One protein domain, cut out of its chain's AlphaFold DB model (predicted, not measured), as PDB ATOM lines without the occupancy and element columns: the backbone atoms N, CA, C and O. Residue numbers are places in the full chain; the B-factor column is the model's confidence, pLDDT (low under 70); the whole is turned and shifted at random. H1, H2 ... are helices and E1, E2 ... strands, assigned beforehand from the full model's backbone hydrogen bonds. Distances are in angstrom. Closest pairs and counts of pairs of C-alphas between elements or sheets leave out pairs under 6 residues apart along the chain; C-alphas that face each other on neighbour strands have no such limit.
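AT A GLANCE: This is residues 5 to 174 of the 248 residues of an uncharacterized protein of Phlebotomus papatasi (UniProt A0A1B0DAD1). A sheet of four parallel strands has two long helices, H3 and H5, side by side on one face, with H2 on that face at the edge strand E2, while the short H1 is over the opposite face. H4 sits off the sheet, past the ends of E3 and E1, and the long link of residues 12 to 33 swings round the E4 edge to reach H1. The printed part has 170 residues, with five named helices and four named strands, along the chain E1 H1 E2 H2 H3 E3 H4 H5 E4; the sheet order is E2 E3 E1 E4, and the class is mixed, helices and strands. The whole is compact and rounded, with a radius of gyration of the C-alphas of 15.4 A and spans of 40 by 38 by 33 A.

IN THESE COORDINATES: E1, residues 5 to 11, begins at C-alpha 5 (196.564, 246.481, 369.953) and is 19.5 A long. H1 is residues 34 to 43, E2 residues 47 to 51 and H2 residues 55 to 66. H3, residues 86 to 108, is 33.1 A long, and E3, residues 114 to 120, 20.0 A. H4 is residues 122 to 128. H5, residues 133 to 156, is 34.5 A long. E4, residues 161 to 168, is 23.1 A long and ends at C-alpha 168 (184.036, 239.648, 356.215).

HOW THE PARTS SIT: Within hydrogen-bond range are N 50 and O 116, 2.8 A, between E2 and E3; N 9 and O 117, 2.8 A, between E3 and E1; and N 8 and O 164, 2.8 A, between E1 and E4. H5 lies over E1 and E4 at a height of 10.5 A over the sheet. H5 touches H3, closest at the C-alphas of Ala 102 and Leu 149, 4.6 A, at a shallow tilt of 14 degrees, the same way. H2 is on the same face as H5, only just over E2, on which 3 of its C-alphas fall; with residues 62 to 66 alone it touches H3, closest at the C-alphas of Tyr 66 and Lys 104, 6.1 A. H1 is on the opposite face, over E2 and E3, at a height of 9.6 A. H4 is not on the sheet; it forms a helical hairpin with H5, closest at the C-alphas of His 128 and Phe 135, 6.2 A. E2, H2 H3, E3 form a strand-helix-strand unit, two parallel neighbour strands with helices between, its crossover right-handed; E1, H1, E2 and E3, H4 H5, E4 are split units, another strand lying between their two, also right-handed. Every O i to N i+4 pair is within hydrogen-bond range in H1, H3 and H5; H2 has 7 of 8 and H4 2 of 3.

THE WHOLE: The C-alphas farthest apart, those of Arg 43 and Ser 78, are 43.3 A apart. The printed part has no cut. The links E1 to H1 and H2 to H3 are long. Mean pLDDT of the printed part is 84.7; residues 20 to 21, 30 to 33, 74 to 76, 109 and 170 to 174 are under 70.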
ATOM      1  N   ALA A   5     197.195 247.286 370.989       91.75
ATOM      2  CA  ALA A   5     196.564 246.481 369.953       91.75
ATOM      3  C   ALA A   5     196.180 247.331 368.736       91.75
ATOM      4  O   ALA A   5     195.611 248.410 368.881       91.75
ATOM      5  N   LEU A   6     196.454 246.812 367.540       93.12
ATOM      6  CA  LEU A   6     195.963 247.324 366.265       93.12
ATOM      7  C   LEU A   6     194.989 246.296 365.687       93.12
ATOM      8  O   LEU A   6     195.376 245.162 365.395       93.12
ATOM      9  N   ILE A   7     193.728 246.686 365.525       93.44
ATOM     10  CA  ILE A   7     192.680 245.819 364.987       93.44
ATOM     11  C   ILE A   7     192.134 246.447 363.709       93.44
ATOM     12  O   ILE A   7     191.628 247.564 363.736       93.44
ATOM     13  N   VAL A   8     192.217 245.729 362.594       93.75
ATOM     14  CA  VAL A   8     191.742 246.190 361.288       93.75
ATOM     15  C   VAL A   8     190.588 245.305 360.833       93.75
ATOM     16  O   VAL A   8     190.780 244.117 360.601       93.75
ATOM     17  N   GLN A   9     189.391 245.863 360.693       92.06
ATOM     18  CA  GLN A   9     188.236 245.200 360.097       92.06
ATOM     19  C   GLN A   9     188.083 245.652 358.643       92.06
ATOM     20  O   GLN A   9     188.033 246.849 358.357       92.06
ATOM     21  N   VAL A  10     188.000 244.684 357.732       91.69
ATOM     22  CA  VAL A  10     187.781 244.910 356.304       91.69
ATOM     23  C   VAL A  10     186.564 244.130 355.830       91.69
ATOM     24  O   VAL A  10     186.583 242.899 355.776       91.69
ATOM     25  N   ASP A  11     185.524 244.851 355.437       89.19
ATOM     26  CA  ASP A  11     184.273 244.266 354.959       89.19
ATOM     27  C   ASP A  11     184.209 244.254 353.420       89.19
ATOM     28  O   ASP A  11     184.843 245.065 352.739       89.19
ATOM     29  N   GLY A  12     183.452 243.312 352.855       86.44
ATOM     30  CA  GLY A  12     183.277 243.117 351.411       86.44
ATOM     31  C   GLY A  12     184.302 242.196 350.744       86.44
ATOM     32  O   GLY A  12     184.382 242.155 349.514       86.44
ATOM     33  N   ILE A  13     185.108 241.459 351.519       87.75
ATOM     34  CA  ILE A  13     186.111 240.524 350.990       87.75
ATOM     35  C   ILE A  13     186.248 239.263 351.842       87.75
ATOM     36  O   ILE A  13     186.180 239.296 353.064       87.75
ATOM     37  N   ASP A  14     186.543 238.144 351.178       84.81
ATOM     38  CA  ASP A  14     186.760 236.866 351.865       84.81
ATOM     39  C   ASP A  14     188.104 236.818 352.616       84.81
ATOM     40  O   ASP A  14     188.204 236.217 353.681       84.81
ATOM     41  N   LYS A  15     189.161 237.410 352.041       85.56
ATOM     42  CA  LYS A  15     190.538 237.289 352.548       85.56
ATOM     43  C   LYS A  15     191.441 238.415 352.055       85.56
ATOM     44  O   LYS A  15     191.349 238.789 350.884       85.56
ATOM     45  N   LEU A  16     192.388 238.862 352.880       85.50
ATOM     46  CA  LEU A  16     193.551 239.664 352.475       85.50
ATOM     47  C   LEU A  16     194.819 238.809 352.502       85.50
ATOM     48  O   LEU A  16     195.016 238.020 353.418       85.50
ATOM     49  N   ASN A  17     195.674 238.968 351.491       84.06
ATOM     50  CA  ASN A  17     196.937 238.241 351.407       84.06
ATOM     51  C   ASN A  17     198.065 239.178 351.830       84.06
ATOM     52  O   ASN A  17     198.489 240.003 351.025       84.06
ATOM     53  N   PHE A  18     198.523 239.052 353.071       83.81
ATOM     54  CA  PHE A  18     199.674 239.799 353.574       83.81
ATOM     55  C   PHE A  18     200.979 239.110 353.157       83.81
ATOM     56  O   PHE A  18     201.069 237.882 353.161       83.81
ATOM     57  N   ALA A  19     201.995 239.891 352.795       74.81
ATOM     58  CA  ALA A  19     203.312 239.388 352.409       74.81
ATOM     59  C   ALA A  19     204.111 238.836 353.607       74.81
ATOM     60  O   ALA A  19     205.015 238.018 353.426       74.81
ATOM     61  N   SER A  20     203.777 239.261 354.833       65.12
ATOM     62  CA  SER A  20     204.467 238.830 356.052       65.12
ATOM     63  C   SER A  20     204.147 237.376 356.414       65.12
ATOM     64  O   SER A  20     203.004 236.998 356.680       65.12
ATOM     65  N   THR A  21     205.194 236.553 356.480       53.88
ATOM     66  CA  THR A  21     205.138 235.098 356.706       53.88
ATOM     67  C   THR A  21     204.760 234.702 358.143       53.88
ATOM     68  O   THR A  21     204.686 233.515 358.444       53.88
ATOM     69  N   LYS A  22     204.547 235.673 359.047       70.56
ATOM     70  CA  LYS A  22     204.248 235.444 360.475       70.56
ATOM     71  C   LYS A  22     202.754 235.499 360.828       70.56
ATOM     72  O   LYS A  22     202.414 235.395 362.004       70.56
ATOM     73  N   SER A  23     201.866 235.674 359.852       73.06
ATOM     74  CA  SER A  23     200.424 235.725 360.109       73.06
ATOM     75  C   SER A  23     199.839 234.325 360.334       73.06
ATOM     76  O   SER A  23     200.166 233.372 359.627       73.06
ATOM     77  N   GLN A  24     198.978 234.194 361.345       82.94
ATOM     78  CA  GLN A  24     198.158 233.005 361.567       82.94
ATOM     79  C   GLN A  24     196.713 233.338 361.211       82.94
ATOM     80  O   GLN A  24     196.170 234.342 361.668       82.94
ATOM     81  N   GLU A  25     196.101 232.503 360.377       84.06
ATOM     82  CA  GLU A  25     194.724 232.681 359.932       84.06
ATOM     83  C   GLU A  25     193.794 231.772 360.727       84.06
ATOM     84  O   GLU A  25     194.033 230.569 360.850       84.06
ATOM     85  N   TYR A  26     192.708 232.351 361.230       84.50
ATOM     86  CA  TYR A  26     191.695 231.632 361.989       84.50
ATOM     87  C   TYR A  26     190.313 231.915 361.403       84.50
ATOM     88  O   TYR A  26     189.959 233.084 361.236       84.50
ATOM     89  N   PRO A  27     189.511 230.879 361.100       82.12
ATOM     90  CA  PRO A  27     188.125 231.088 360.718       82.12
ATOM     91  C   PRO A  27     187.343 231.608 361.927       82.12
ATOM     92  O   PRO A  27     187.398 231.031 363.015       82.12
ATOM     93  N   ILE A  28     186.604 232.695 361.728       76.62
ATOM     94  CA  ILE A  28     185.715 233.259 362.742       76.62
ATOM     95  C   ILE A  28     184.295 232.800 362.416       76.62
ATOM     96  O   ILE A  28     183.809 232.990 361.302       76.62
ATOM     97  N   PHE A  29     183.629 232.191 363.393       70.44
ATOM     98  CA  PHE A  29     182.242 231.747 363.284       70.44
ATOM     99  C   PHE A  29     181.365 232.624 364.183       70.44
ATOM    100  O   PHE A  29     181.627 232.712 365.381       70.44
ATOM    101  N   GLY A  30     180.319 233.258 363.641       65.38
ATOM    102  CA  GLY A  30     179.358 234.034 364.438       65.38
ATOM    103  C   GLY A  30     178.993 235.400 363.852       65.38
ATOM    104  O   GLY A  30     179.119 235.629 362.654       65.38
ATOM    105  N   ALA A  31     178.476 236.286 364.712       60.03
ATOM    106  CA  ALA A  31     178.014 237.626 364.343       60.03
ATOM    107  C   ALA A  31     179.173 238.606 364.061       60.03
ATOM    108  O   ALA A  31     180.300 238.387 364.501       60.03
ATOM    109  N   SER A  32     178.867 239.693 363.339       63.44
ATOM    110  CA  SER A  32     179.825 240.722 362.898       63.44
ATOM    111  C   SER A  32     180.705 241.272 364.034       63.44
ATOM    112  O   SER A  32     180.241 241.495 365.154       63.44
ATOM    113  N   ALA A  33     181.978 241.536 363.717       67.62
ATOM    114  CA  ALA A  33     182.965 242.092 364.641       67.62
ATOM    115  C   ALA A  33     182.659 243.537 365.081       67.62
ATOM    116  O   ALA A  33     183.096 243.942 366.157       67.62
ATOM    117  N   SER A  34     181.860 244.273 364.306       71.56
ATOM    118  CA  SER A  34     181.513 245.688 364.523       71.56
ATOM    119  C   SER A  34     181.066 246.007 365.957       71.56
ATOM    120  O   SER A  34     181.732 246.774 366.651       71.56
ATOM    121  N   ASN A  35     180.006 245.353 366.444       75.12
ATOM    122  CA  ASN A  35     179.473 245.575 367.796       75.12
ATOM    123  C   ASN A  35     180.507 245.275 368.893       75.12
ATOM    124  O   ASN A  35     180.526 245.919 369.940       75.12
ATOM    125  N   SER A  36     181.361 244.275 368.668       82.56
ATOM    126  CA  SER A  36     182.404 243.901 369.625       82.56
ATOM    127  C   SER A  36     183.517 244.950 369.679       82.56
ATOM    128  O   SER A  36     184.036 245.217 370.762       82.56
ATOM    129  N   LEU A  37     183.854 245.570 368.542       83.94
ATOM    130  CA  LEU A  37     184.825 246.664 368.478       83.94
ATOM    131  C   LEU A  37     184.290 247.944 369.121       83.94
ATOM    132  O   LEU A  37     185.018 248.577 369.881       83.94
ATOM    133  N   ASP A  38     183.015 248.277 368.915       84.62
ATOM    134  CA  ASP A  38     182.394 249.424 369.592       84.62
ATOM    135  C   ASP A  38     182.409 249.241 371.117       84.62
ATOM    136  O   ASP A  38     182.786 250.143 371.871       84.62
ATOM    137  N   LEU A  39     182.069 248.035 371.589       85.44
ATOM    138  CA  LEU A  39     182.159 247.694 373.008       85.44
ATOM    139  C   LEU A  39     183.601 247.752 373.525       85.44
ATOM    140  O   LEU A  39     183.813 248.207 374.649       85.44
ATOM    141  N   LEU A  40     184.588 247.318 372.738       85.94
ATOM    142  CA  LEU A  40     186.001 247.411 373.103       85.94
ATOM    143  C   LEU A  40     186.435 248.873 373.259       85.94
ATOM    144  O   LEU A  40     186.970 249.233 374.308       85.94
ATOM    145  N   ASN A  41     186.139 249.715 372.269       85.44
ATOM    146  CA  ASN A  41     186.459 251.142 372.291       85.44
ATOM    147  C   ASN A  41     185.802 251.847 373.484       85.44
ATOM    148  O   ASN A  41     186.464 252.594 374.197       85.44
ATOM    149  N   SER A  42     184.549 251.508 373.814       86.06
ATOM    150  CA  SER A  42     183.859 252.079 374.985       86.06
ATOM    151  C   SER A  42     184.505 251.741 376.338       86.06
ATOM    152  O   SER A  42     184.276 252.434 377.328       86.06
ATOM    153  N   ARG A  43     185.298 250.662 376.406       86.94
ATOM    154  CA  ARG A  43     185.920 250.171 377.648       86.94
ATOM    155  C   ARG A  43     187.369 250.613 377.815       86.94
ATOM    156  O   ARG A  43     187.899 250.506 378.921       86.94
ATOM    157  N   VAL A  44     188.020 251.067 376.748       86.69
ATOM    158  CA  VAL A  44     189.439 251.435 376.758       86.69
ATOM    159  C   VAL A  44     189.568 252.952 376.757       86.69
ATOM    160  O   VAL A  44     189.074 253.618 375.864       86.69
ATOM    161  N   SER A  45     190.263 253.523 377.739       82.50
ATOM    162  CA  SER A  45     190.365 254.985 377.858       82.50
ATOM    163  C   SER A  45     191.261 255.629 376.794       82.50
ATOM    164  O   SER A  45     190.954 256.711 376.320       82.50
ATOM    165  N   ASN A  46     192.367 254.976 376.423       87.19
ATOM    166  CA  ASN A  46     193.300 255.458 375.400       87.19
ATOM    167  C   ASN A  46     193.116 254.636 374.121       87.19
ATOM    168  O   ASN A  46     193.826 253.646 373.915       87.19
ATOM    169  N   HIS A  47     192.124 255.002 373.316       89.88
ATOM    170  CA  HIS A  47     191.828 254.340 372.053       89.88
ATOM    171  C   HIS A  47     191.720 255.352 370.911       89.88
ATOM    172  O   HIS A  47     191.447 256.526 371.138       89.88
ATOM    173  N   VAL A  48     191.922 254.884 369.683       91.44
ATOM    174  CA  VAL A  48     191.658 255.645 368.459       91.44
ATOM    175  C   VAL A  48     190.748 254.806 367.583       91.44
ATOM    176  O   VAL A  48     191.135 253.719 367.151       91.44
ATOM    177  N   ASN A  49     189.541 255.313 367.339       91.44
ATOM    178  CA  ASN A  49     188.582 254.680 366.448       91.44
ATOM    179  C   ASN A  49     188.627 255.343 365.069       91.44
ATOM    180  O   ASN A  49     188.286 256.513 364.926       91.44
ATOM    181  N   VAL A  50     189.055 254.588 364.065       91.69
ATOM    182  CA  VAL A  50     189.084 254.989 362.657       91.69
ATOM    183  C   VAL A  50     187.973 254.224 361.957       91.69
ATOM    184  O   VAL A  50     188.100 253.026 361.707       91.69
ATOM    185  N   ASP A  51     186.877 254.907 361.658       90.56
ATOM    186  CA  ASP A  51     185.706 254.330 361.011       90.56
ATOM    187  C   ASP A  51     185.371 255.088 359.729       90.56
ATOM    188  O   ASP A  51     184.837 256.193 359.762       90.56
ATOM    189  N   PHE A  52     185.673 254.487 358.579       89.12
ATOM    190  CA  PHE A  52     185.481 255.153 357.292       89.12
ATOM    191  C   PHE A  52     184.018 255.271 356.843       89.12
ATOM    192  O   PHE A  52     183.778 255.824 355.767       89.12
ATOM    193  N   GLU A  53     183.051 254.791 357.632       83.31
ATOM    194  CA  GLU A  53     181.649 255.194 357.470       83.31
ATOM    195  C   GLU A  53     181.410 256.647 357.923       83.31
ATOM    196  O   GLU A  53     180.562 257.325 357.342       83.31
ATOM    197  N   ASP A  54     182.193 257.148 358.891       82.12
ATOM    198  CA  ASP A  54     182.152 258.530 359.386       82.12
ATOM    199  C   ASP A  54     183.543 259.194 359.319       82.12
ATOM    200  O   ASP A  54     184.395 259.087 360.213       82.12
ATOM    201  N   HIS A  55     183.796 259.908 358.216       78.88
ATOM    202  CA  HIS A  55     185.073 260.591 357.986       78.88
ATOM    203  C   HIS A  55     185.369 261.698 359.002       78.88
ATOM    204  O   HIS A  55     186.544 261.945 359.277       78.88
ATOM    205  N   LEU A  56     184.352 262.373 359.549       78.06
ATOM    206  CA  LEU A  56     184.552 263.497 360.470       78.06
ATOM    207  C   LEU A  56     184.999 263.002 361.840       78.06
ATOM    208  O   LEU A  56     185.997 263.498 362.378       78.06
ATOM    209  N   ASP A  57     184.308 261.989 362.357       84.06
ATOM    210  CA  ASP A  57     184.675 261.345 363.616       84.06
ATOM    211  C   ASP A  57     186.060 260.701 363.502       84.06
ATOM    212  O   ASP A  57     186.891 260.854 364.397       84.06
ATOM    213  N   THR A  58     186.366 260.089 362.354       86.44
ATOM    214  CA  THR A  58     187.693 259.525 362.074       86.44
ATOM    215  C   THR A  58     188.804 260.571 362.118       86.44
ATOM    216  O   THR A  58     189.821 260.368 362.784       86.44
ATOM    217  N   ILE A  59     188.645 261.695 361.409       87.12
ATOM    218  CA  ILE A  59     189.664 262.756 361.396       87.12
ATOM    219  C   ILE A  59     189.839 263.329 362.804       87.12
ATOM    220  O   ILE A  59     190.974 263.517 363.247       87.12
ATOM    221  N   SER A  60     188.733 263.542 363.519       87.00
ATOM    222  CA  SER A  60     188.740 264.063 364.887       87.00
ATOM    223  C   SER A  60     189.478 263.116 365.839       87.00
ATOM    224  O   SER A  60     190.425 263.545 366.500       87.00
ATOM    225  N   ALA A  61     189.143 261.822 365.825       87.19
ATOM    226  CA  ALA A  61     189.770 260.801 366.667       87.19
ATOM    227  C   ALA A  61     191.277 260.658 366.403       87.19
ATOM    228  O   ALA A  61     192.071 260.518 367.337       87.19
ATOM    229  N   ILE A  62     191.700 260.724 365.135       88.44
ATOM    230  CA  ILE A  62     193.130 260.703 364.799       88.44
ATOM    231  C   ILE A  62     193.803 261.993 365.276       88.44
ATOM    232  O   ILE A  62     194.889 261.927 365.852       88.44
ATOM    233  N   SER A  63     193.174 263.153 365.066       87.31
ATOM    234  CA  SER A  63     193.755 264.454 365.418       87.31
ATOM    235  C   SER A  63     193.946 264.649 366.923       87.31
ATOM    236  O   SER A  63     194.968 265.198 367.337       87.31
ATOM    237  N   GLU A  64     193.035 264.128 367.747       87.50
ATOM    238  CA  GLU A  64     193.118 264.200 369.209       87.50
ATOM    239  C   GLU A  64     194.377 263.502 369.741       87.50
ATOM    240  O   GLU A  64     195.041 263.994 370.658       87.50
ATOM    241  N   VAL A  65     194.753 262.376 369.129       86.62
ATOM    242  CA  VAL A  65     195.899 261.583 369.582       86.62
ATOM    243  C   VAL A  65     197.172 261.933 368.822       86.62
ATOM    244  O   VAL A  65     198.237 262.018 369.429       86.62
ATOM    245  N   TYR A  66     197.112 262.149 367.515       87.25
ATOM    246  CA  TYR A  66     198.296 262.249 366.659       87.25
ATOM    247  C   TYR A  66     198.491 263.628 366.009       87.25
ATOM    248  O   TYR A  66     199.486 263.843 365.309       87.25
ATOM    249  N   GLY A  67     197.591 264.577 366.280       85.88
ATOM    250  CA  GLY A  67     197.571 265.904 365.672       85.88
ATOM    251  C   GLY A  67     196.983 265.906 364.260       85.88
ATOM    252  O   GLY A  67     196.696 264.857 363.683       85.88
ATOM    253  N   ASP A  68     196.826 267.103 363.695       86.00
ATOM    254  CA  ASP A  68     196.161 267.307 362.406       86.00
ATOM    255  C   ASP A  68     196.730 266.419 361.296       86.00
ATOM    256  O   ASP A  68     197.944 266.399 361.039       86.00
ATOM    257  N   ILE A  69     195.829 265.724 360.605       83.19
ATOM    258  CA  ILE A  69     196.143 264.901 359.440       83.19
ATOM    259  C   ILE A  69     195.809 265.637 358.152       83.19
ATOM    260  O   ILE A  69     194.784 266.310 358.042       83.19
ATOM    261  N   LYS A  70     196.679 265.493 357.152       85.81
ATOM    262  CA  LYS A  70     196.458 266.037 355.809       85.81
ATOM    263  C   LYS A  70     196.595 264.909 354.790       85.81
ATOM    264  O   LYS A  70     197.672 264.739 354.227       85.81
ATOM    265  N   PRO A  71     195.524 264.131 354.552       83.62
ATOM    266  CA  PRO A  71     195.589 262.981 353.661       83.62
ATOM    267  C   PRO A  71     195.957 263.418 352.242       83.62
ATOM    268  O   PRO A  71     195.217 264.165 351.597       83.62
ATOM    269  N   VAL A  72     197.090 262.934 351.737       82.81
ATOM    270  CA  VAL A  72     197.507 263.161 350.350       82.81
ATOM    271  C   VAL A  72     197.135 261.937 349.526       82.81
ATOM    272  O   VAL A  72     197.684 260.851 349.710       82.81
ATOM    273  N   VAL A  73     196.196 262.105 348.595       79.25
ATOM    274  CA  VAL A  73     195.809 261.020 347.687       79.25
ATOM    275  C   VAL A  73     196.969 260.734 346.731       79.25
ATOM    276  O   VAL A  73     197.389 261.599 345.963       79.25
ATOM    277  N   GLY A  74     197.507 259.515 346.805       67.81
ATOM    278  CA  GLY A  74     198.609 259.061 345.962       67.81
ATOM    279  C   GLY A  74     198.233 258.906 344.483       67.81
ATOM    280  O   GLY A  74     197.098 259.134 344.064       67.81
ATOM    281  N   LYS A  75     199.205 258.484 343.663       65.62
ATOM    282  CA  LYS A  75     198.982 258.252 342.227       65.62
ATOM    283  C   LYS A  75     197.951 257.141 342.006       65.62
ATOM    284  O   LYS A  75     198.095 256.038 342.527       65.62
ATOM    285  N   THR A  76     196.945 257.436 341.188       64.44
ATOM    286  CA  THR A  76     195.914 256.487 340.754       64.44
ATOM    287  C   THR A  76     196.529 255.378 339.907       64.44
ATOM    288  O   THR A  76     197.422 255.632 339.094       64.44
ATOM    289  N   THR A  77     196.036 254.149 340.044       70.00
ATOM    290  CA  THR A  77     196.339 253.086 339.077       70.00
ATOM    291  C   THR A  77     195.552 253.314 337.789       70.00
ATOM    292  O   THR A  77     194.561 254.036 337.774       70.00
ATOM    293  N   SER A  78     195.966 252.686 336.687       71.12
ATOM    294  CA  SER A  78     195.219 252.723 335.418       71.12
ATOM    295  C   SER A  78     193.803 252.138 335.525       71.12
ATOM    296  O   SER A  78     192.947 252.438 334.692       71.12
ATOM    297  N   SER A  79     193.572 251.283 336.524       82.62
ATOM    298  CA  SER A  79     192.331 250.528 336.710       82.62
ATOM    299  C   SER A  79     191.281 251.306 337.509       82.62
ATOM    300  O   SER A  79     190.101 251.231 337.177       82.62
ATOM    301  N   LEU A  80     191.702 252.084 338.516       85.38
ATOM    302  CA  LEU A  80     190.819 252.941 339.314       85.38
ATOM    303  C   LEU A  80     190.671 254.310 338.646       85.38
ATOM    304  O   LEU A  80     191.656 254.999 338.378       85.38
ATOM    305  N   LYS A  81     189.430 254.723 338.392       86.62
ATOM    306  CA  LYS A  81     189.084 255.944 337.654       86.62
ATOM    307  C   LYS A  81     188.305 256.901 338.565       86.62
ATOM    308  O   LYS A  81     187.096 257.056 338.380       86.62
ATOM    309  N   PRO A  82     188.971 257.610 339.498       83.44
ATOM    310  CA  PRO A  82     188.300 258.511 340.443       83.44
ATOM    311  C   PRO A  82     187.588 259.695 339.783       83.44
ATOM    312  O   PRO A  82     186.701 260.286 340.392       83.44
ATOM    313  N   SER A  83     187.942 260.041 338.541       83.81
ATOM    314  CA  SER A  83     187.216 261.048 337.756       83.81
ATOM    315  C   SER A  83     185.846 260.560 337.279       83.81
ATOM    316  O   SER A  83     184.956 261.375 337.062       83.81
ATOM    317  N   ASN A  84     185.680 259.246 337.103       84.31
ATOM    318  CA  ASN A  84     184.463 258.646 336.555       84.31
ATOM    319  C   ASN A  84     183.590 258.037 337.655       84.31
ATOM    320  O   ASN A  84     182.367 258.059 337.548       84.31
ATOM    321  N   TYR A  85     184.217 257.493 338.700       85.94
ATOM    322  CA  TYR A  85     183.538 256.769 339.763       85.94
ATOM    323  C   TYR A  85     183.838 257.388 341.123       85.94
ATOM    324  O   TYR A  85     184.982 257.444 341.575       85.94
ATOM    325  N   VAL A  86     182.774 257.812 341.807       87.62
ATOM    326  CA  VAL A  86     182.854 258.379 343.159       87.62
ATOM    327  C   VAL A  86     183.399 257.348 344.155       87.62
ATOM    328  O   VAL A  86     184.209 257.711 345.002       87.62
ATOM    329  N   ALA A  87     183.037 256.068 344.009       87.56
ATOM    330  CA  ALA A  87     183.538 254.982 344.858       87.56
ATOM    331  C   ALA A  87     185.075 254.881 344.833       87.56
ATOM    332  O   ALA A  87     185.702 254.768 345.881       87.56
ATOM    333  N   ASP A  88     185.696 255.024 343.657       89.06
ATOM    334  CA  ASP A  88     187.159 254.993 343.515       89.06
ATOM    335  C   ASP A  88     187.807 256.172 344.242       89.06
ATOM    336  O   ASP A  88     188.836 256.018 344.900       89.06
ATOM    337  N   LYS A  89     187.192 257.359 344.155       88.62
ATOM    338  CA  LYS A  89     187.662 258.558 344.859       88.62
ATOM    339  C   LYS A  89     187.584 258.378 346.376       88.62
ATOM    340  O   LYS A  89     188.556 258.681 347.065       88.62
ATOM    341  N   HIS A  90     186.456 257.875 346.882       89.50
ATOM    342  CA  HIS A  90     186.255 257.602 348.308       89.50
ATOM    343  C   HIS A  90     187.253 256.558 348.820       89.50
ATOM    344  O   HIS A  90     187.940 256.796 349.810       89.50
ATOM    345  N   PHE A  91     187.415 255.446 348.098       91.75
ATOM    346  CA  PHE A  91     188.376 254.402 348.444       91.75
ATOM    347  C   PHE A  91     189.813 254.938 348.527       91.75
ATOM    348  O   PHE A  91     190.508 254.714 349.519       91.75
ATOM    349  N   LEU A  92     190.261 255.684 347.511       91.75
ATOM    350  CA  LEU A  92     191.609 256.254 347.494       91.75
ATOM    351  C   LEU A  92     191.829 257.274 348.619       91.75
ATOM    352  O   LEU A  92     192.934 257.360 349.153       91.75
ATOM    353  N   TYR A  93     190.789 258.020 348.996       90.88
ATOM    354  CA  TYR A  93     190.845 258.937 350.129       90.88
ATOM    355  C   TYR A  93     190.959 258.194 351.470       90.88
ATOM    356  O   TYR A  93     191.816 258.544 352.281       90.88
ATOM    357  N   ASN A  94     190.200 257.112 351.669       92.75
ATOM    358  CA  ASN A  94     190.317 256.260 352.861       92.75
ATOM    359  C   ASN A  94     191.735 255.690 352.996       92.75
ATOM    360  O   ASN A  94     192.345 255.756 354.060       92.75
ATOM    361  N   VAL A  95     192.307 255.203 351.891       93.06
ATOM    362  CA  VAL A  95     193.692 254.712 351.870       93.06
ATOM    363  C   VAL A  95     194.698 255.824 352.192       93.06
ATOM    364  O   VAL A  95     195.682 255.575 352.886       93.06
ATOM    365  N   ALA A  96     194.465 257.054 351.726       92.31
ATOM    366  CA  ALA A  96     195.317 258.192 352.066       92.31
ATOM    367  C   ALA A  96     195.307 258.489 353.576       92.31
ATOM    368  O   ALA A  96     196.367 258.749 354.141       92.31
ATOM    369  N   ILE A  97     194.148 258.384 354.237       92.94
ATOM    370  CA  ILE A  97     194.037 258.541 355.697       92.94
ATOM    371  C   ILE A  97     194.820 257.441 356.428       92.94
ATOM    372  O   ILE A  97     195.547 257.746 357.370       92.94
ATOM    373  N   ILE A  98     194.727 256.181 355.983       94.44
ATOM    374  CA  ILE A  98     195.486 255.058 356.574       94.44
ATOM    375  C   ILE A  98     196.998 255.311 356.492       94.44
ATOM    376  O   ILE A  98     197.712 255.103 357.472       94.44
ATOM    377  N   ASN A  99     197.491 255.770 355.338       93.56
ATOM    378  CA  ASN A  99     198.917 256.065 355.166       93.56
ATOM    379  C   ASN A  99     199.366 257.239 356.046       93.56
ATOM    380  O   ASN A  99     200.398 257.145 356.703       93.56
ATOM    381  N   GLU A 100     198.571 258.308 356.106       92.00
ATOM    382  CA  GLU A 100     198.867 259.461 356.963       92.00
ATOM    383  C   GLU A 100     198.888 259.057 358.445       92.00
ATOM    384  O   GLU A 100     199.804 259.427 359.176       92.00
ATOM    385  N   LEU A 101     197.940 258.223 358.888       92.62
ATOM    386  CA  LEU A 101     197.943 257.648 360.235       92.62
ATOM    387  C   LEU A 101     199.230 256.856 360.508       92.62
ATOM    388  O   LEU A 101     199.844 257.031 361.561       92.62
ATOM    389  N   ALA A 102     199.662 256.014 359.567       92.69
ATOM    390  CA  ALA A 102     200.905 255.258 359.695       92.69
ATOM    391  C   ALA A 102     202.122 256.187 359.853       92.69
ATOM    392  O   ALA A 102     202.974 255.955 360.713       92.69
ATOM    393  N   ASP A 103     202.195 257.267 359.077       92.12
ATOM    394  CA  ASP A 103     203.299 258.227 359.160       92.12
ATOM    395  C   ASP A 103     203.273 259.038 360.460       92.12
ATOM    396  O   ASP A 103     204.325 259.276 361.066       92.12
ATOM    397  N   LYS A 104     202.086 259.378 360.970       90.69
ATOM    398  CA  LYS A 104     201.943 260.002 362.291       90.69
ATOM    399  C   LYS A 104     202.373 259.084 363.433       90.69
ATOM    400  O   LYS A 104     203.038 259.549 364.360       90.69
ATOM    401  N   ILE A 105     202.047 257.792 363.362       90.56
ATOM    402  CA  ILE A 105     202.495 256.796 364.349       90.56
ATOM    403  C   ILE A 105     204.027 256.709 364.349       90.56
ATOM    404  O   ILE A 105     204.641 256.786 365.418       90.56
ATOM    405  N   LYS A 106     204.660 256.650 363.166       89.62
ATOM    406  CA  LYS A 106     206.131 256.676 363.047       89.62
ATOM    407  C   LYS A 106     206.728 257.934 363.681       89.62
ATOM    408  O   LYS A 106     207.701 257.841 364.422       89.62
ATOM    409  N   ALA A 107     206.135 259.099 363.415       86.69
ATOM    410  CA  ALA A 107     206.637 260.380 363.907       86.69
ATOM    411  C   ALA A 107     206.515 260.536 365.431       86.69
ATOM    412  O   ALA A 107     207.421 261.075 366.065       86.69
ATOM    413  N   LYS A 108     205.409 260.075 366.029       78.00
ATOM    414  CA  LYS A 108     205.167 260.206 367.476       78.00
ATOM    415  C   LYS A 108     205.907 259.148 368.304       78.00
ATOM    416  O   LYS A 108     206.093 259.351 369.501       78.00
ATOM    417  N   SER A 109     206.315 258.033 367.682       69.69
ATOM    418  CA  SER A 109     206.945 256.883 368.356       69.69
ATOM    419  C   SER A 109     206.123 256.351 369.543       69.69
ATOM    420  O   SER A 109     206.664 255.826 370.511       69.69
ATOM    421  N   SER A 110     204.799 256.509 369.492       72.12
ATOM    422  CA  SER A 110     203.867 255.924 370.452       72.12
ATOM    423  C   SER A 110     202.531 255.663 369.767       72.12
ATOM    424  O   SER A 110     202.035 256.530 369.049       72.12
ATOM    425  N   ILE A 111     201.946 254.489 370.014       79.81
ATOM    426  CA  ILE A 111     200.582 254.151 369.604       79.81
ATOM    427  C   ILE A 111     199.629 254.263 370.803       79.81
ATOM    428  O   ILE A 111     200.023 254.009 371.944       79.81
ATOM    429  N   ALA A 112     198.364 254.596 370.552       84.62
ATOM    430  CA  ALA A 112     197.294 254.430 371.537       84.62
ATOM    431  C   ALA A 112     197.142 252.957 371.960       84.62
ATOM    432  O   ALA A 112     197.433 252.051 371.181       84.62
ATOM    433  N   ASN A 113     196.633 252.696 373.169       88.88
ATOM    434  CA  ASN A 113     196.514 251.324 373.679       88.88
ATOM    435  C   ASN A 113     195.669 250.436 372.752       88.88
ATOM    436  O   ASN A 113     195.942 249.246 372.620       88.88
ATOM    437  N   VAL A 114     194.645 251.002 372.112       91.75
ATOM    438  CA  VAL A 114     193.865 250.314 371.080       91.75
ATOM    439  C   VAL A 114     193.664 251.242 369.891       91.75
ATOM    440  O   VAL A 114     193.177 252.355 370.045       91.75
ATOM    441  N   VAL A 115     194.012 250.778 368.696       93.25
ATOM    442  CA  VAL A 115     193.665 251.439 367.436       93.25
ATOM    443  C   VAL A 115     192.779 250.489 366.649       93.25
ATOM    444  O   VAL A 115     193.212 249.389 366.301       93.25
ATOM    445  N   THR A 116     191.540 250.892 366.381       93.62
ATOM    446  CA  THR A 116     190.617 250.138 365.526       93.62
ATOM    447  C   THR A 116     190.468 250.845 364.190       93.62
ATOM    448  O   THR A 116     190.213 252.043 364.163       93.62
ATOM    449  N   VAL A 117     190.607 250.114 363.086       94.38
ATOM    450  CA  VAL A 117     190.414 250.628 361.725       94.38
ATOM    451  C   VAL A 117     189.323 249.817 361.045       94.38
ATOM    452  O   VAL A 117     189.477 248.609 360.903       94.38
ATOM    453  N   ARG A 118     188.238 250.458 360.613       92.06
ATOM    454  CA  ARG A 118     187.124 249.823 359.898       92.06
ATOM    455  C   ARG A 118     186.997 250.393 358.500       92.06
ATOM    456  O   ARG A 118     186.831 251.599 358.340       92.06
ATOM    457  N   ILE A 119     187.066 249.526 357.494       91.75
ATOM    458  CA  ILE A 119     186.921 249.900 356.087       91.75
ATOM    459  C   ILE A 119     186.034 248.900 355.343       91.75
ATOM    460  O   ILE A 119     186.216 247.692 355.451       91.75
ATOM    461  N   SER A 120     185.109 249.408 354.529       90.06
ATOM    462  CA  SER A 120     184.256 248.590 353.664       90.06
ATOM    463  C   SER A 120     184.655 248.728 352.195       90.06
ATOM    464  O   SER A 120     184.875 249.831 351.691       90.06
ATOM    465  N   LEU A 121     184.731 247.598 351.492       89.75
ATOM    466  CA  LEU A 121     184.935 247.524 350.042       89.75
ATOM    467  C   LEU A 121     183.625 247.307 349.269       89.75
ATOM    468  O   LEU A 121     183.658 247.186 348.043       89.75
ATOM    469  N   ASN A 122     182.475 247.305 349.952       87.50
ATOM    470  CA  ASN A 122     181.164 247.068 349.338       87.50
ATOM    471  C   ASN A 122     180.811 248.128 348.286       87.50
ATOM    472  O   ASN A 122     180.339 247.788 347.200       87.50
ATOM    473  N   GLU A 123     181.094 249.407 348.565       85.06
ATOM    474  CA  GLU A 123     180.866 250.489 347.598       85.06
ATOM    475  C   GLU A 123     181.674 250.271 346.316       85.06
ATOM    476  O   GLU A 123     181.159 250.444 345.210       85.06
ATOM    477  N   LEU A 124     182.923 249.821 346.445       87.31
ATOM    478  CA  LEU A 124     183.788 249.554 345.302       87.31
ATOM    479  C   LEU A 124     183.341 248.307 344.528       87.31
ATOM    480  O   LEU A 124     183.315 248.324 343.298       87.31
ATOM    481  N   ALA A 125     182.941 247.247 345.238       87.56
ATOM    482  CA  ALA A 125     182.404 246.027 344.640       87.56
ATOM    483  C   ALA A 125     181.124 246.296 343.832       87.56
ATOM    484  O   ALA A 125     180.927 245.681 342.785       87.56
ATOM    485  N   SER A 126     180.291 247.246 344.279       85.12
ATOM    486  CA  SER A 126     179.056 247.629 343.582       85.12
ATOM    487  C   SER A 126     179.297 248.301 342.225       85.12
ATOM    488  O   SER A 126     178.460 248.197 341.334       85.12
ATOM    489  N   VAL A 127     180.444 248.971 342.062       87.12
ATOM    490  CA  VAL A 127     180.815 249.673 340.823       87.12
ATOM    491  C   VAL A 127     181.652 248.788 339.909       87.12
ATOM    492  O   VAL A 127     181.451 248.798 338.697       87.12
ATOM    493  N   HIS A 128     182.604 248.047 340.475       81.75
ATOM    494  CA  HIS A 128     183.630 247.363 339.694       81.75
ATOM    495  C   HIS A 128     183.479 245.849 339.613       81.75
ATOM    496  O   HIS A 128     184.307 245.254 338.950       81.75
ATOM    497  N   GLU A 129     182.464 245.207 340.194       80.38
ATOM    498  CA  GLU A 129     182.392 243.739 340.351       80.38
ATOM    499  C   GLU A 129     183.619 243.148 341.087       80.38
ATOM    500  O   GLU A 129     184.772 243.551 340.926       80.38
ATOM    501  N   THR A 130     183.412 242.119 341.907       80.94
ATOM    502  CA  THR A 130     184.499 241.541 342.725       80.94
ATOM    503  C   THR A 130     185.580 240.819 341.907       80.94
ATOM    504  O   THR A 130     186.646 240.503 342.431       80.94
ATOM    505  N   SER A 131     185.308 240.521 340.633       82.94
ATOM    506  CA  SER A 131     186.195 239.813 339.701       82.94
ATOM    507  C   SER A 131     187.053 240.742 338.833       82.94
ATOM    508  O   SER A 131     187.923 240.256 338.106       82.94
ATOM    509  N   SER A 132     186.833 242.059 338.875       88.62
ATOM    510  CA  SER A 132     187.537 242.980 337.984       88.62
ATOM    511  C   SER A 132     188.986 243.237 338.381       88.62
ATOM    512  O   SER A 132     189.412 243.087 339.530       88.62
ATOM    513  N   THR A 133     189.751 243.721 337.404       88.75
ATOM    514  CA  THR A 133     191.119 244.198 337.619       88.75
ATOM    515  C   THR A 133     191.166 245.399 338.561       88.75
ATOM    516  O   THR A 133     192.089 245.496 339.363       88.75
ATOM    517  N   ALA A 134     190.160 246.281 338.521       88.94
ATOM    518  CA  ALA A 134     190.057 247.434 339.412       88.94
ATOM    519  C   ALA A 134     189.876 247.009 340.875       88.94
ATOM    520  O   ALA A 134     190.594 247.505 341.745       88.94
ATOM    521  N   PHE A 135     188.996 246.038 341.141       90.50
ATOM    522  CA  PHE A 135     188.799 245.500 342.487       90.50
ATOM    523  C   PHE A 135     190.042 244.750 342.992       90.50
ATOM    524  O   PHE A 135     190.469 244.930 344.134       90.50
ATOM    525  N   ALA A 136     190.690 243.966 342.123       91.00
ATOM    526  CA  ALA A 136     191.943 243.288 342.453       91.00
ATOM    527  C   ALA A 136     193.086 244.273 342.769       91.00
ATOM    528  O   ALA A 136     193.870 244.037 343.693       91.00
ATOM    529  N   ASP A 137     193.186 245.379 342.030       90.56
ATOM    530  CA  ASP A 137     194.175 246.429 342.284       90.56
ATOM    531  C   ASP A 137     193.873 247.197 343.572       90.56
ATOM    532  O   ASP A 137     194.790 247.437 344.360       90.56
ATOM    533  N   ALA A 138     192.606 247.519 343.837       91.44
ATOM    534  CA  ALA A 138     192.193 248.136 345.094       91.44
ATOM    535  C   ALA A 138     192.531 247.256 346.298       91.44
ATOM    536  O   ALA A 138     193.123 247.737 347.262       91.44
ATOM    537  N   LYS A 139     192.271 245.946 346.209       92.06
ATOM    538  CA  LYS A 139     192.671 244.987 347.242       92.06
ATOM    539  C   LYS A 139     194.177 245.039 347.510       92.06
ATOM    540  O   LYS A 139     194.579 245.116 348.664       92.06
ATOM    541  N   LYS A 140     195.016 245.066 346.465       91.62
ATOM    542  CA  LYS A 140     196.481 245.196 346.619       91.62
ATOM    543  C   LYS A 140     196.888 246.527 347.250       91.62
ATOM    544  O   LYS A 140     197.802 246.549 348.070       91.62
ATOM    545  N   ILE A 141     196.253 247.630 346.851       92.06
ATOM    546  CA  ILE A 141     196.514 248.960 347.418       92.06
ATOM    547  C   ILE A 141     196.175 248.965 348.911       92.06
ATOM    548  O   ILE A 141     196.994 249.410 349.713       92.06
ATOM    549  N   LEU A 142     195.011 248.428 349.282       93.00
ATOM    550  CA  LEU A 142     194.577 248.350 350.672       93.00
ATOM    551  C   LEU A 142     195.503 247.456 351.502       93.00
ATOM    552  O   LEU A 142     195.928 247.869 352.575       93.00
ATOM    553  N   THR A 143     195.864 246.273 350.991       93.06
ATOM    554  CA  THR A 143     196.829 245.382 351.652       93.06
ATOM    555  C   THR A 143     198.125 246.121 351.970       93.06
ATOM    556  O   THR A 143     198.549 246.103 353.118       93.06
ATOM    557  N   ARG A 144     198.713 246.830 350.998       92.31
ATOM    558  CA  ARG A 144     199.963 247.578 351.211       92.31
ATOM    559  C   ARG A 144     199.819 248.697 352.238       92.31
ATOM    560  O   ARG A 144     200.732 248.926 353.020       92.31
ATOM    561  N   ALA A 145     198.692 249.406 352.234       93.44
ATOM    562  CA  ALA A 145     198.438 250.458 353.213       93.44
ATOM    563  C   ALA A 145     198.321 249.889 354.635       93.44
ATOM    564  O   ALA A 145     198.880 250.454 355.572       93.44
ATOM    565  N   ILE A 146     197.652 248.740 354.789       93.88
ATOM    566  CA  ILE A 146     197.561 248.034 356.072       93.88
ATOM    567  C   ILE A 146     198.937 247.503 356.495       93.88
ATOM    568  O   ILE A 146     199.295 247.655 357.653       93.88
ATOM    569  N   GLU A 147     199.737 246.942 355.583       92.88
ATOM    570  CA  GLU A 147     201.115 246.508 355.880       92.88
ATOM    571  C   GLU A 147     201.978 247.673 356.375       92.88
ATOM    572  O   GLU A 147     202.597 247.567 357.428       92.88
ATOM    573  N   ASN A 148     201.929 248.822 355.695       92.75
ATOM    574  CA  ASN A 148     202.642 250.025 356.131       92.75
ATOM    575  C   ASN A 148     202.198 250.499 357.525       92.75
ATOM    576  O   ASN A 148     203.019 250.999 358.298       92.75
ATOM    577  N   LEU A 149     200.904 250.374 357.840       93.12
ATOM    578  CA  LEU A 149     200.358 250.707 359.155       93.12
ATOM    579  C   LEU A 149     200.827 249.716 360.229       93.12
ATOM    580  O   LEU A 149     201.185 250.139 361.327       93.12
ATOM    581  N   ILE A 150     200.854 248.421 359.910       92.00
ATOM    582  CA  ILE A 150     201.370 247.367 360.792       92.00
ATOM    583  C   ILE A 150     202.848 247.622 361.089       92.00
ATOM    584  O   ILE A 150     203.217 247.693 362.257       92.00
ATOM    585  N   ASP A 151     203.667 247.865 360.066       91.56
ATOM    586  CA  ASP A 151     205.094 248.155 360.231       91.56
ATOM    587  C   ASP A 151     205.313 249.414 361.086       91.56
ATOM    588  O   ASP A 151     206.181 249.444 361.960       91.56
ATOM    589  N   ALA A 152     204.517 250.469 360.876       91.75
ATOM    590  CA  ALA A 152     204.566 251.675 361.705       91.75
ATOM    591  C   ALA A 152     204.254 251.372 363.178       91.75
ATOM    592  O   ALA A 152     204.952 251.842 364.080       91.75
ATOM    593  N   ALA A 153     203.213 250.577 363.416       90.81
ATOM    594  CA  ALA A 153     202.742 250.219 364.744       90.81
ATOM    595  C   ALA A 153     203.712 249.278 365.480       90.81
ATOM    596  O   ALA A 153     203.966 249.478 366.669       90.81
ATOM    597  N   GLU A 154     204.291 248.294 364.787       89.50
ATOM    598  CA  GLU A 154     205.304 247.387 365.338       89.50
ATOM    599  C   GLU A 154     206.577 248.143 365.726       89.50
ATOM    600  O   GLU A 154     207.040 248.012 366.861       89.50
ATOM    601  N   ASN A 155     207.095 248.991 364.828       89.56
ATOM    602  CA  ASN A 155     208.290 249.796 365.092       89.56
ATOM    603  C   ASN A 155     208.074 250.793 366.239       89.56
ATOM    604  O   ASN A 155     208.968 251.002 367.050       89.56
ATOM    605  N   SER A 156     206.877 251.375 366.349       88.56
ATOM    606  CA  SER A 156     206.541 252.310 367.428       88.56
ATOM    607  C   SER A 156     206.387 251.649 368.808       88.56
ATOM    608  O   SER A 156     206.330 252.371 369.802       88.56
ATOM    609  N   ASN A 157     206.260 250.320 368.892       85.31
ATOM    610  CA  ASN A 157     206.069 249.588 370.156       85.31
ATOM    611  C   ASN A 157     207.170 248.556 370.425       85.31
ATOM    612  O   ASN A 157     206.948 247.639 371.219       85.31
ATOM    613  N   ASP A 158     208.315 248.653 369.744       83.56
ATOM    614  CA  ASP A 158     209.420 247.689 369.842       83.56
ATOM    615  C   ASP A 158     208.960 246.225 369.650       83.56
ATOM    616  O   ASP A 158     209.414 245.303 370.331       83.56
ATOM    617  N   GLY A 159     207.983 246.002 368.762       80.12
ATOM    618  CA  GLY A 159     207.385 244.687 368.501       80.12
ATOM    619  C   GLY A 159     206.430 244.160 369.586       80.12
ATOM    620  O   GLY A 159     205.934 243.042 369.467       80.12
ATOM    621  N   ASN A 160     206.125 244.932 370.635       85.88
ATOM    622  CA  ASN A 160     205.223 244.528 371.723       85.88
ATOM    623  C   ASN A 160     203.760 244.963 371.482       85.88
ATOM    624  O   ASN A 160     203.126 245.585 372.343       85.88
ATOM    625  N   ILE A 161     203.224 244.621 370.309       89.38
ATOM    626  CA  ILE A 161     201.863 244.953 369.872       89.38
ATOM    627  C   ILE A 161     201.110 243.698 369.416       89.38
ATOM    628  O   ILE A 161     201.690 242.784 368.835       89.38
ATOM    629  N   LEU A 162     199.805 243.645 369.689       90.62
ATOM    630  CA  LEU A 162     198.905 242.665 369.087       90.62
ATOM    631  C   LEU A 162     198.320 243.239 367.793       90.62
ATOM    632  O   LEU A 162     197.671 244.280 367.833       90.62
ATOM    633  N   VAL A 163     198.497 242.548 366.672       91.56
ATOM    634  CA  VAL A 163     197.900 242.932 365.387       91.56
ATOM    635  C   VAL A 163     196.864 241.890 364.990       91.56
ATOM    636  O   VAL A 163     197.167 240.697 364.960       91.56
ATOM    637  N   ALA A 164     195.644 242.329 364.687       91.25
ATOM    638  CA  ALA A 164     194.569 241.461 364.223       91.25
ATOM    639  C   ALA A 164     193.868 242.072 363.007       91.25
ATOM    640  O   ALA A 164     193.385 243.199 363.072       91.25
ATOM    641  N   THR A 165     193.764 241.307 361.923       91.19
ATOM    642  CA  THR A 165     192.962 241.683 360.753       91.19
ATOM    643  C   THR A 165     191.754 240.765 360.660       91.19
ATOM    644  O   THR A 165     191.893 239.544 360.655       91.19
ATOM    645  N   ILE A 166     190.570 241.355 360.570       89.75
ATOM    646  CA  ILE A 166     189.285 240.675 360.472       89.75
ATOM    647  C   ILE A 166     188.727 240.972 359.083       89.75
ATOM    648  O   ILE A 166     188.599 242.135 358.716       89.75
ATOM    649  N   THR A 167     188.399 239.940 358.308       89.56
ATOM    650  CA  THR A 167     187.764 240.095 356.993       89.56
ATOM    651  C   THR A 167     186.371 239.482 356.993       89.56
ATOM    652  O   THR A 167     186.201 238.369 357.493       89.56
ATOM    653  N   SER A 168     185.390 240.176 356.416       86.94
ATOM    654  CA  SER A 168     184.036 239.648 356.215       86.94
ATOM    655  C   SER A 168     183.582 239.860 354.776       86.94
ATOM    656  O   SER A 168     183.723 240.954 354.233       86.94
ATOM    657  N   LYS A 169     183.010 238.827 354.151       79.94
ATOM    658  CA  LYS A 169     182.442 238.919 352.798       79.94
ATOM    659  C   LYS A 169     181.073 239.591 352.810       79.94
ATOM    660  O   LYS A 169     180.822 240.493 352.020       79.94
ATOM    661  N   ASP A 170     180.224 239.145 353.728       67.06
ATOM    662  CA  ASP A 170     178.865 239.631 353.884       67.06
ATOM    663  C   ASP A 170     178.814 240.533 355.110       67.06
ATOM    664  O   ASP A 170     179.182 240.142 356.224       67.06
ATOM    665  N   ASP A 171     178.376 241.768 354.898       57.84
ATOM    666  CA  ASP A 171     178.134 242.692 355.987       57.84
ATOM    667  C   ASP A 171     176.860 242.265 356.726       57.84
ATOM    668  O   ASP A 171     175.733 242.602 356.363       57.84
ATOM    669  N   LEU A 172     177.029 241.430 357.751       50.50
ATOM    670  CA  LEU A 172     175.948 241.111 358.683       50.50
ATOM    671  C   LEU A 172     175.757 242.220 359.724       50.50
ATOM    672  O   LEU A 172     174.841 242.125 360.549       50.50
ATOM    673  N   SER A 173     176.595 243.265 359.714       49.50
ATOM    674  CA  SER A 173     176.306 244.448 360.501       49.50
ATOM    675  C   SER A 173     175.230 245.228 359.760       49.50
ATOM    676  O   SER A 173     175.398 245.792 358.687       49.50
ATOM    677  N   ARG A 174     174.045 245.260 360.356       46.25
ATOM    678  CA  ARG A 174     173.085 246.323 360.090       46.25
ATOM    679  C   ARG A 174     173.660 247.599 360.720       46.25
ATOM    680  O   ARG A 174     173.078 248.109 361.679       46.25
TER     681      ARG A 174